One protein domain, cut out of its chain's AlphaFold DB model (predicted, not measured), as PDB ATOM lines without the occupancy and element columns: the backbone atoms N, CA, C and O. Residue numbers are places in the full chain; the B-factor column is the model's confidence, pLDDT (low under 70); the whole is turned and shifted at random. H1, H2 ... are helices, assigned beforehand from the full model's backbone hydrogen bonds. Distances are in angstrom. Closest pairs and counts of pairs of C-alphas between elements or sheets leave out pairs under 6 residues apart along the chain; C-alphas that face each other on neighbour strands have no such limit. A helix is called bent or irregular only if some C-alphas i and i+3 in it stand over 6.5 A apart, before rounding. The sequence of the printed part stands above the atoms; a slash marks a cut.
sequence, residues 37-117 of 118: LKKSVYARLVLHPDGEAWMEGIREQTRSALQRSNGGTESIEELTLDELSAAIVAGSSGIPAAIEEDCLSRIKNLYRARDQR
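AT A GLANCE: This is residues 37 to 117 of the 118 residues of an uncharacterized protein of Pseudo-nitzschia multistriata (UniProt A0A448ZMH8). Two long helices, H2 and H4, spread from near their first residues as a wide V, with H1 side by side with residues 99 to 103 of H4 and H3 packed steeply on H2. Residues 108 to 117 stick out. The printed part has 81 residues with four named helices, H1 to H4 in order, and is all helix, only just loose, close to extended, with radius of gyration of the C-alphas 17.5 A and spans 61 by 24 by 18 A.

HOW THE PARTS SIT: H1, residues 37 to 46, and H2, residues 49 to 69, touch only at the corner, closest at C-alphas Leu 45 and Gly 51, 4.0 A. H4, residues 97 to 115, touches H1 with residues 99 to 103 alone, opposite ways at a shallow tilt of 13 degrees; C-alphas Val 41 and Ile 99 are closest, 6.9 A. H3, residues 81 to 91, touches H2 residues 58 to 66 alone at a steep tilt of 60 degrees; C-alphas Gln 61 and Ile 88 are closest, 5.5 A. Every O i to N i+4 pair is within hydrogen-bond range in H1 and H3, 15 of 17 in H2, 14 of 15 in H4.

IN THESE COORDINATES: H1, 14.1 A, begins at C-alpha 37 (190.519, 127.622, 104.589). H2, 30.9 A, is irregular: C-alphas 50 and 53 are 7.3 A apart. H3 measures 15.4 A. H4, 27.0 A, ends at C-alpha 115 (194.181, 146.216, 104.400).

THE WHOLE: The farthest C-alphas, Thr 73 and Arg 117, are 62.0 A apart. The printed part has no cut. The link H2 to H3 is long. pLDDT is under 70 at residues 70 to 78 and 114 to 117.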
ATOM      1  N   LEU A  37     190.847 127.713 103.165       92.75
ATOM      2  CA  LEU A  37     190.519 127.622 104.589       92.75
ATOM      3  C   LEU A  37     189.642 126.405 104.884       92.75
ATOM      4  O   LEU A  37     189.974 125.637 105.785       92.75
ATOM      5  N   LYS A  38     188.578 126.180 104.101       92.00
ATOM      6  CA  LYS A  38     187.718 124.994 104.248       92.00
ATOM      7  C   LYS A  38     188.516 123.696 104.155       92.00
ATOM      8  O   LYS A  38     188.402 122.851 105.039       92.00
ATOM      9  N   LYS A  39     189.353 123.559 103.124       93.75
ATOM     10  CA  LYS A  39     190.205 122.375 102.918       93.75
ATOM     11  C   LYS A  39     191.203 122.181 104.057       93.75
ATOM     12  O   LYS A  39     191.379 121.063 104.524       93.75
ATOM     13  N   SER A  40     191.814 123.264 104.537       92.06
ATOM     14  CA  SER A  40     192.751 123.216 105.663       92.06
ATOM     15  C   SER A  40     192.070 122.760 106.955       92.06
ATOM     16  O   SER A  40     192.615 121.913 107.657       92.06
ATOM     17  N   VAL A  41     190.891 123.301 107.274       92.50
ATOM     18  CA  VAL A  41     190.127 122.901 108.467       92.50
ATOM     19  C   VAL A  41     189.675 121.448 108.345       92.50
ATOM     20  O   VAL A  41     189.854 120.680 109.284       92.50
ATOM     21  N   TYR A  42     189.169 121.047 107.176       92.38
ATOM     22  CA  TYR A  42     188.790 119.661 106.905       92.38
ATOM     23  C   TYR A  42     189.961 118.696 107.116       92.38
ATOM     24  O   TYR A  42     189.823 117.713 107.836       92.38
ATOM     25  N   ALA A  43     191.134 118.997 106.552       91.81
ATOM     26  CA  ALA A  43     192.319 118.163 106.719       91.81
ATOM     27  C   ALA A  43     192.723 118.030 108.195       91.81
ATOM     28  O   ALA A  43     193.053 116.935 108.638       91.81
ATOM     29  N   ARG A  44     192.640 119.111 108.981       91.62
ATOM     30  CA  ARG A  44     192.938 119.053 110.420       91.62
ATOM     31  C   ARG A  44     191.913 118.252 111.217       91.62
ATOM     32  O   ARG A  44     192.290 117.594 112.176       91.62
ATOM     33  N   LEU A  45     190.642 118.301 110.831       91.06
ATOM     34  CA  LEU A  45     189.590 117.544 111.508       91.06
ATOM     35  C   LEU A  45     189.611 116.057 111.155       91.06
ATOM     36  O   LEU A  45     189.344 115.234 112.016       91.06
ATOM     37  N   VAL A  46     189.902 115.709 109.901       90.81
ATOM     38  CA  VAL A  46     189.700 114.341 109.395       90.81
ATOM     39  C   VAL A  46     191.002 113.560 109.252       90.81
ATOM     40  O   VAL A  46     191.001 112.343 109.416       90.81
ATOM     41  N   LEU A  47     192.102 114.234 108.919       87.56
ATOM     42  CA  LEU A  47     193.355 113.588 108.511       87.56
ATOM     43  C   LEU A  47     194.498 113.808 109.507       87.56
ATOM     44  O   LEU A  47     195.545 113.181 109.373       87.56
ATOM     45  N   HIS A  48     194.327 114.713 110.469       88.25
ATOM     46  CA  HIS A  48     195.348 115.046 111.454       88.25
ATOM     47  C   HIS A  48     194.987 114.460 112.828       88.25
ATOM     48  O   HIS A  48     193.806 114.473 113.185       88.25
ATOM     49  N   PRO A  49     195.974 114.019 113.633       87.00
ATOM     50  CA  PRO A  49     195.732 113.494 114.981       87.00
ATOM     51  C   PRO A  49     194.900 114.425 115.880       87.00
ATOM     52  O   PRO A  49     194.031 113.965 116.611       87.00
ATOM     53  N   ASP A  50     195.092 115.745 115.766       84.69
ATOM     54  CA  ASP A  50     194.294 116.768 116.475       84.69
ATOM     55  C   ASP A  50     192.769 116.622 116.293       84.69
ATOM     56  O   ASP A  50     191.997 117.094 117.130       84.69
ATOM     57  N   GLY A  51     192.329 116.038 115.178       86.69
ATOM     58  CA  GLY A  51     190.922 115.862 114.836       86.69
ATOM     59  C   GLY A  51     190.355 114.483 115.170       86.69
ATOM     60  O   GLY A  51     189.138 114.308 115.131       86.69
ATOM     61  N   GLU A  52     191.195 113.511 115.538       89.25
ATOM     62  CA  GLU A  52     190.794 112.105 115.676       89.25
ATOM     63  C   GLU A  52     189.731 111.906 116.763       89.25
ATOM     64  O   GLU A  52     188.674 111.333 116.503       89.25
ATOM     65  N   ALA A  53     189.956 112.463 117.957       88.31
ATOM     66  CA  ALA A  53     188.998 112.380 119.060       88.31
ATOM     67  C   ALA A  53     187.655 113.054 118.723       88.31
ATOM     68  O   ALA A  53     186.593 112.576 119.121       88.31
ATOM     69  N   TRP A  54     187.693 114.150 117.961       90.00
ATOM     70  CA  TRP A  54     186.484 114.833 117.508       90.00
ATOM     71  C   TRP A  54     185.714 113.989 116.487       90.00
ATOM     72  O   TRP A  54     184.508 113.799 116.634       90.00
ATOM     73  N   MET A  55     186.408 113.429 115.493       90.75
ATOM     74  CA  MET A  55     185.817 112.536 114.492       90.75
ATOM     75  C   MET A  55     185.215 111.279 115.117       90.75
ATOM     76  O   MET A  55     184.128 110.860 114.717       90.75
ATOM     77  N   GLU A  56     185.887 110.689 116.103       90.44
ATOM     78  CA  GLU A  56     185.350 109.529 116.810       90.44
ATOM     79  C   GLU A  56     184.108 109.898 117.626       90.44
ATOM     80  O   GLU A  56     183.112 109.181 117.577       90.44
ATOM     81  N   GLY A  57     184.095 111.077 118.256       89.25
ATOM     82  CA  GLY A  57     182.893 111.624 118.885       89.25
ATOM     83  C   GLY A  57     181.719 111.760 117.908       89.25
ATOM     84  O   GLY A  57     180.605 111.351 118.229       89.25
ATOM     85  N   ILE A  58     181.949 112.263 116.689       89.88
ATOM     86  CA  ILE A  58     180.907 112.348 115.650       89.88
ATOM     87  C   ILE A  58     180.388 110.955 115.259       89.88
ATOM     88  O   ILE A  58     179.176 110.770 115.123       89.88
ATOM     89  N   ARG A  59     181.272 109.959 115.110       90.50
ATOM     90  CA  ARG A  59     180.880 108.572 114.801       90.50
ATOM     91  C   ARG A  59     180.069 107.942 115.928       90.50
ATOM     92  O   ARG A  59     179.053 107.310 115.651       90.50
ATOM     93  N   GLU A  60     180.481 108.138 117.175       90.31
ATOM     94  CA  GLU A  60     179.769 107.644 118.354       90.31
ATOM     95  C   GLU A  60     178.367 108.258 118.453       90.31
ATOM     96  O   GLU A  60     177.382 107.538 118.622       90.31
ATOM     97  N   GLN A  61     178.245 109.575 118.248       87.06
ATOM     98  CA  GLN A  61     176.947 110.259 118.224       87.06
ATOM     99  C   GLN A  61     176.061 109.773 117.075       87.06
ATOM    100  O   GLN A  61     174.862 109.576 117.264       87.06
ATOM    101  N   THR A  62     176.652 109.523 115.904       88.12
ATOM    102  CA  THR A  62     175.950 108.949 114.749       88.12
ATOM    103  C   THR A  62     175.398 107.562 115.090       88.12
ATOM    104  O   THR A  62     174.204 107.324 114.919       88.12
ATOM    105  N   ARG A  63     176.222 106.663 115.653       87.75
ATOM    106  CA  ARG A  63     175.786 105.324 116.094       87.75
ATOM    107  C   ARG A  63     174.691 105.404 117.158       87.75
ATOM    108  O   ARG A  63     173.667 104.738 117.033       87.75
ATOM    109  N   SER A  64     174.871 106.265 118.156       85.44
ATOM    110  CA  SER A  64     173.902 106.492 119.232       85.44
ATOM    111  C   SER A  64     172.571 107.062 118.729       85.44
ATOM    112  O   SER A  64     171.524 106.787 119.312       85.44
ATOM    113  N   ALA A  65     172.577 107.892 117.684       83.50
ATOM    114  CA  ALA A  65     171.358 108.416 117.067       83.50
ATOM    115  C   ALA A  65     170.610 107.322 116.292       83.50
ATOM    116  O   ALA A  65     169.406 107.160 116.486       83.50
ATOM    117  N   LEU A  66     171.329 106.517 115.504       83.00
ATOM    118  CA  LEU A  66     170.749 105.394 114.761       83.00
ATOM    119  C   LEU A  66     170.154 104.333 115.701       83.00
ATOM    120  O   LEU A  66     169.025 103.898 115.504       83.00
ATOM    121  N   GLN A  67     170.862 103.968 116.775       80.69
ATOM    122  CA  GLN A  67     170.360 103.003 117.763       80.69
ATOM    123  C   GLN A  67     169.086 103.480 118.472       80.69
ATOM    124  O   GLN A  67     168.179 102.682 118.706       80.69
ATOM    125  N   ARG A  68     169.006 104.777 118.806       76.06
ATOM    126  CA  ARG A  68     167.804 105.376 119.407       76.06
ATOM    127  C   ARG A  68     166.630 105.400 118.434       76.06
ATOM    128  O   ARG A  68     165.519 105.101 118.855       76.06
ATOM    129  N   SER A  69     166.884 105.725 117.166       72.00
ATOM    130  CA  SER A  69     165.856 105.742 116.120       72.00
ATOM    131  C   SER A  69     165.251 104.363 115.879       72.00
ATOM    132  O   SER A  69     164.059 104.249 115.646       72.00
ATOM    133  N   ASN A  70     166.047 103.302 115.994       65.44
ATOM    134  CA  ASN A  70     165.554 101.942 115.795       65.44
ATOM    135  C   ASN A  70     164.787 101.376 117.008       65.44
ATOM    136  O   ASN A  70     164.415 100.200 117.010       65.44
ATOM    137  N   GLY A  71     164.615 102.146 118.092       60.28
ATOM    138  CA  GLY A  71     163.919 101.693 119.304       60.28
ATOM    139  C   GLY A  71     164.532 100.446 119.962       60.28
ATOM    140  O   GLY A  71     163.849  99.750 120.709       60.28
ATOM    141  N   GLY A  72     165.800 100.124 119.670       57.22
ATOM    142  CA  GLY A  72     166.447  98.875 120.097       57.22
ATOM    143  C   GLY A  72     166.054  97.623 119.297       57.22
ATOM    144  O   GLY A  72     166.358  96.515 119.733       57.22
ATOM    145  N   THR A  73     165.399  97.775 118.144       52.88
ATOM    146  CA  THR A  73     165.007  96.680 117.238       52.88
ATOM    147  C   THR A  73     165.812  96.701 115.931       52.88
ATOM    148  O   THR A  73     166.468  97.686 115.608       52.88
ATOM    149  N   GLU A  74     165.804  95.613 115.155       55.75
ATOM    150  CA  GLU A  74     166.508  95.538 113.855       55.75
ATOM    151  C   GLU A  74     165.804  96.326 112.729       55.75
ATOM    152  O   GLU A  74     166.291  96.369 111.600       55.75
ATOM    153  N   SER A  75     164.669  96.971 113.021       53.88
ATOM    154  CA  SER A  75     163.916  97.787 112.072       53.88
ATOM    155  C   SER A  75     164.404  99.234 112.119       53.88
ATOM    156  O   SER A  75     164.257  99.908 113.136       53.88
ATOM    157  N   ILE A  76     164.963  99.725 111.011       56.84
ATOM    158  CA  ILE A  76     165.198 101.158 110.821       56.84
ATOM    159  C   ILE A  76     163.833 101.803 110.576       56.84
ATOM    160  O   ILE A  76     163.311 101.739 109.465       56.84
ATOM    161  N   GLU A  77     163.232 102.405 111.604       59.75
ATOM    162  CA  GLU A  77     162.333 103.532 111.338       59.75
ATOM    163  C   GLU A  77     163.165 104.568 110.568       59.75
ATOM    164  O   GLU A  77     164.284 104.877 110.986       59.75
ATOM    165  N   GLU A  78     162.685 105.005 109.398       66.56
ATOM    166  CA  GLU A  78     163.436 105.867 108.476       66.56
ATOM    167  C   GLU A  78     163.829 107.187 109.154       66.56
ATOM    168  O   GLU A  78     163.100 108.174 109.106       66.56
ATOM    169  N   LEU A  79     165.010 107.215 109.771       72.88
ATOM    170  CA  LEU A  79     165.627 108.443 110.240       72.88
ATOM    171  C   LEU A  79     166.043 109.254 109.018       72.88
ATOM    172  O   LEU A  79     166.897 108.830 108.229       72.88
ATOM    173  N   THR A  80     165.475 110.441 108.870       83.25
ATOM    174  CA  THR A  80     165.889 111.341 107.798       83.25
ATOM    175  C   THR A  80     167.311 111.851 108.051       83.25
ATOM    176  O   THR A  80     167.791 111.946 109.185       83.25
ATOM    177  N   LEU A  81     168.010 112.231 106.979       82.62
ATOM    178  CA  LEU A  81     169.348 112.819 107.094       82.62
ATOM    179  C   LEU A  81     169.349 114.112 107.928       82.62
ATOM    180  O   LEU A  81     170.330 114.390 108.620       82.62
ATOM    181  N   ASP A  82     168.254 114.875 107.896       84.19
ATOM    182  CA  ASP A  82     168.104 116.110 108.666       84.19
ATOM    183  C   ASP A  82     167.998 115.830 110.171       84.19
ATOM    184  O   ASP A  82     168.662 116.493 110.974       84.19
ATOM    185  N   GLU A  83     167.236 114.807 110.563       82.62
ATOM    186  CA  GLU A  83     167.115 114.376 111.961       82.62
ATOM    187  C   GLU A  83     168.436 113.822 112.495       82.62
ATOM    188  O   GLU A  83     168.857 114.167 113.605       82.62
ATOM    189  N   LEU A  84     169.140 113.027 111.683       84.69
ATOM    190  CA  LEU A  84     170.463 112.520 112.032       84.69
ATOM    191  C   LEU A  84     171.466 113.667 112.224       84.69
ATOM    192  O   LEU A  84     172.196 113.701 113.217       84.69
ATOM    193  N   SER A  85     171.475 114.633 111.304       85.06
ATOM    194  CA  SER A  85     172.338 115.814 111.376       85.06
ATOM    195  C   SER A  85     172.067 116.632 112.643       85.06
ATOM    196  O   SER A  85     172.999 116.966 113.380       85.06
ATOM    197  N   ALA A  86     170.794 116.887 112.963       84.94
ATOM    198  CA  ALA A  86     170.409 117.609 114.173       84.94
ATOM    199  C   ALA A  86     170.848 116.876 115.453       84.94
ATOM    200  O   ALA A  86     171.375 117.509 116.376       84.94
ATOM    201  N   ALA A  87     170.693 115.549 115.499       82.81
ATOM    202  CA  ALA A  87     171.119 114.729 116.629       82.81
ATOM    203  C   ALA A  87     172.644 114.765 116.836       82.81
ATOM    204  O   ALA A  87     173.105 114.922 117.968       82.81
ATOM    205  N   ILE A  88     173.424 114.685 115.752       84.75
ATOM    206  CA  ILE A  88     174.890 114.781 115.793       84.75
ATOM    207  C   ILE A  88     175.326 116.162 116.295       84.75
ATOM    208  O   ILE A  88     176.177 116.256 117.181       84.75
ATOM    209  N   VAL A  89     174.729 117.241 115.776       83.50
ATOM    210  CA  VAL A  89     175.064 118.615 116.187       83.50
ATOM    211  C   VAL A  89     174.772 118.830 117.672       83.50
ATOM    212  O   VAL A  89     175.614 119.387 118.378       83.50
ATOM    213  N   ALA A  90     173.624 118.350 118.163       79.69
ATOM    214  CA  ALA A  90     173.230 118.474 119.566       79.69
ATOM    215  C   ALA A  90     174.151 117.703 120.531       79.69
ATOM    216  O   ALA A  90     174.350 118.147 121.661       79.69
ATOM    217  N   GLY A  91     174.702 116.565 120.093       74.38
ATOM    218  CA  GLY A  91     175.612 115.731 120.883       74.38
ATOM    219  C   GLY A  91     177.097 116.091 120.756       74.38
ATOM    220  O   GLY A  91     177.912 115.587 121.527       74.38
ATOM    221  N   SER A  92     177.476 116.941 119.797       75.50
ATOM    222  CA  SER A  92     178.880 117.288 119.558       75.50
ATOM    223  C   SER A  92     179.416 118.296 120.584       75.50
ATOM    224  O   SER A  92     178.767 119.288 120.913       75.50
ATOM    225  N   SER A  93     180.651 118.091 121.053       72.69
ATOM    226  CA  SER A  93     181.346 118.995 121.983       72.69
ATOM    227  C   SER A  93     181.914 120.261 121.320       72.69
ATOM    228  O   SER A  93     182.691 120.984 121.942       72.69
ATOM    229  N   GLY A  94     181.545 120.544 120.066       76.94
ATOM    230  CA  GLY A  94     182.165 121.588 119.251       76.94
ATOM    231  C   GLY A  94     183.507 121.162 118.645       76.94
ATOM    232  O   GLY A  94     184.011 120.071 118.904       76.94
ATOM    233  N   ILE A  95     184.054 122.013 117.778       85.31
ATOM    234  CA  ILE A  95     185.344 121.809 117.098       85.31
ATOM    235  C   ILE A  95     186.489 121.912 118.128       85.31
ATOM    236  O   ILE A  95     186.381 122.716 119.054       85.31
ATOM    237  N   PRO A  96     187.600 121.162 117.987       89.50
ATOM    238  CA  PRO A  96     188.767 121.331 118.853       89.50
ATOM    239  C   PRO A  96     189.277 122.779 118.864       89.50
ATOM    240  O   PRO A  96     189.529 123.360 117.806       89.50
ATOM    241  N   ALA A  97     189.496 123.340 120.058       88.38
ATOM    242  CA  ALA A  97     189.880 124.745 120.234       88.38
ATOM    243  C   ALA A  97     191.130 125.133 119.422       88.38
ATOM    244  O   ALA A  97     191.156 126.180 118.787       88.38
ATOM    245  N   ALA A  98     192.130 124.250 119.339       87.75
ATOM    246  CA  ALA A  98     193.349 124.488 118.559       87.75
ATOM    247  C   ALA A  98     193.101 124.627 117.040       87.75
ATOM    248  O   ALA A  98     193.864 125.290 116.331       87.75
ATOM    249  N   ILE A  99     192.050 123.987 116.516       89.56
ATOM    250  CA  ILE A  99     191.640 124.114 115.112       89.56
ATOM    251  C   ILE A  99     190.838 125.407 114.928       89.56
ATOM    252  O   ILE A  99     191.045 126.126 113.947       89.56
ATOM    253  N   GLU A 100     189.968 125.739 115.885       90.12
ATOM    254  CA  GLU A 100     189.204 126.990 115.890       90.12
ATOM    255  C   GLU A 100     190.122 128.225 115.953       90.12
ATOM    256  O   GLU A 100     190.002 129.132 115.126       90.12
ATOM    257  N   GLU A 101     191.088 128.245 116.870       91.06
ATOM    258  CA  GLU A 101     192.031 129.351 117.063       91.06
ATOM    259  C   GLU A 101     192.941 129.581 115.849       91.06
ATOM    260  O   GLU A 101     193.162 130.730 115.448       91.06
ATOM    261  N   ASP A 102     193.436 128.512 115.221       89.38
ATOM    262  CA  ASP A 102     194.219 128.598 113.981       89.38
ATOM    263  C   ASP A 102     193.364 129.143 112.832       89.38
ATOM    264  O   ASP A 102     193.781 130.062 112.124       89.38
ATOM    265  N   CYS A 103     192.129 128.651 112.685       89.81
ATOM    266  CA  CYS A 103     191.198 129.150 111.675       89.81
ATOM    267  C   CYS A 103     190.934 130.655 111.852       89.81
ATOM    268  O   CYS A 103     191.087 131.436 110.906       89.81
ATOM    269  N   LEU A 104     190.630 131.092 113.079       89.19
ATOM    270  CA  LEU A 104     190.428 132.505 113.409       89.19
ATOM    271  C   LEU A 104     191.681 133.345 113.141       89.19
ATOM    272  O   LEU A 104     191.581 134.456 112.613       89.19
ATOM    273  N   SER A 105     192.863 132.829 113.476       90.31
ATOM    274  CA  SER A 105     194.137 133.513 113.238       90.31
ATOM    275  C   SER A 105     194.412 133.692 111.746       90.31
ATOM    276  O   SER A 105     194.784 134.783 111.312       90.31
ATOM    277  N   ARG A 106     194.143 132.669 110.928       88.81
ATOM    278  CA  ARG A 106     194.284 132.753 109.467       88.81
ATOM    279  C   ARG A 106     193.309 133.749 108.854       88.81
ATOM    280  O   ARG A 106     193.730 134.558 108.030       88.81
ATOM    281  N   ILE A 107     192.048 133.758 109.288       88.06
ATOM    282  CA  ILE A 107     191.056 134.752 108.841       88.06
ATOM    283  C   ILE A 107     191.536 136.175 109.171       88.06
ATOM    284  O   ILE A 107     191.537 137.042 108.296       88.06
ATOM    285  N   LYS A 108     192.017 136.411 110.400       87.44
ATOM    286  CA  LYS A 108     192.571 137.713 110.818       87.44
ATOM    287  C   LYS A 108     193.780 138.127 109.974       87.44
ATOM    288  O   LYS A 108     193.876 139.289 109.583       87.44
ATOM    289  N   ASN A 109     194.685 137.199 109.672       87.44
ATOM    290  CA  ASN A 109     195.875 137.478 108.866       87.44
ATOM    291  C   ASN A 109     195.528 137.791 107.407       87.44
ATOM    292  O   ASN A 109     196.060 138.748 106.851       87.44
ATOM    293  N   LEU A 110     194.595 137.044 106.809       85.31
ATOM    294  CA  LEU A 110     194.100 137.301 105.452       85.31
ATOM    295  C   LEU A 110     193.421 138.669 105.338       85.31
ATOM    296  O   LEU A 110     193.547 139.341 104.315       85.31
ATOM    297  N   TYR A 111     192.736 139.095 106.400       77.50
ATOM    298  CA  TYR A 111     192.158 140.429 106.480       77.50
ATOM    299  C   TYR A 111     193.243 141.518 106.574       77.50
ATOM    300  O   TYR A 111     193.293 142.414 105.732       77.50
ATOM    301  N   ARG A 112     194.181 141.396 107.526       78.50
ATOM    302  CA  ARG A 112     195.271 142.373 107.739       78.50
ATOM    303  C   ARG A 112     196.181 142.540 106.522       78.50
ATOM    304  O   ARG A 112     196.492 143.664 106.141       78.50
ATOM    305  N   ALA A 113     196.585 141.437 105.891       72.62
ATOM    306  CA  ALA A 113     197.450 141.461 104.712       72.62
ATOM    307  C   ALA A 113     196.796 142.154 103.503       72.62
ATOM    308  O   ALA A 113     197.496 142.579 102.586       72.62
ATOM    309  N   ARG A 114     195.462 142.262 103.482       64.38
ATOM    310  CA  ARG A 114     194.712 142.963 102.433       64.38
ATOM    311  C   ARG A 114     194.474 144.434 102.742       64.38
ATOM    312  O   ARG A 114     194.519 145.224 101.805       64.38
ATOM    313  N   ASP A 115     194.271 144.803 104.004       62.00
ATOM    314  CA  ASP A 115     194.181 146.216 104.400       62.00
ATOM    315  C   ASP A 115     195.502 146.963 104.154       62.00
ATOM    316  O   ASP A 115     195.478 148.137 103.815       62.00
ATOM    317  N   GLN A 116     196.647 146.274 104.213       59.03
ATOM    318  CA  GLN A 116     197.968 146.841 103.893       59.03
ATOM    319  C   GLN A 116     198.269 146.983 102.387       59.03
ATOM    320  O   GLN A 116     199.295 147.549 102.024       59.03
ATOM    321  N   ARG A 117     197.424 146.437 101.498       55.94
ATOM    322  CA  ARG A 117     197.580 146.536 100.029       55.94
ATOM    323  C   ARG A 117     196.707 147.634  99.403       55.94
ATOM    324  O   ARG A 117     196.581 147.673  98.180       55.94
TER     325      ARG A 117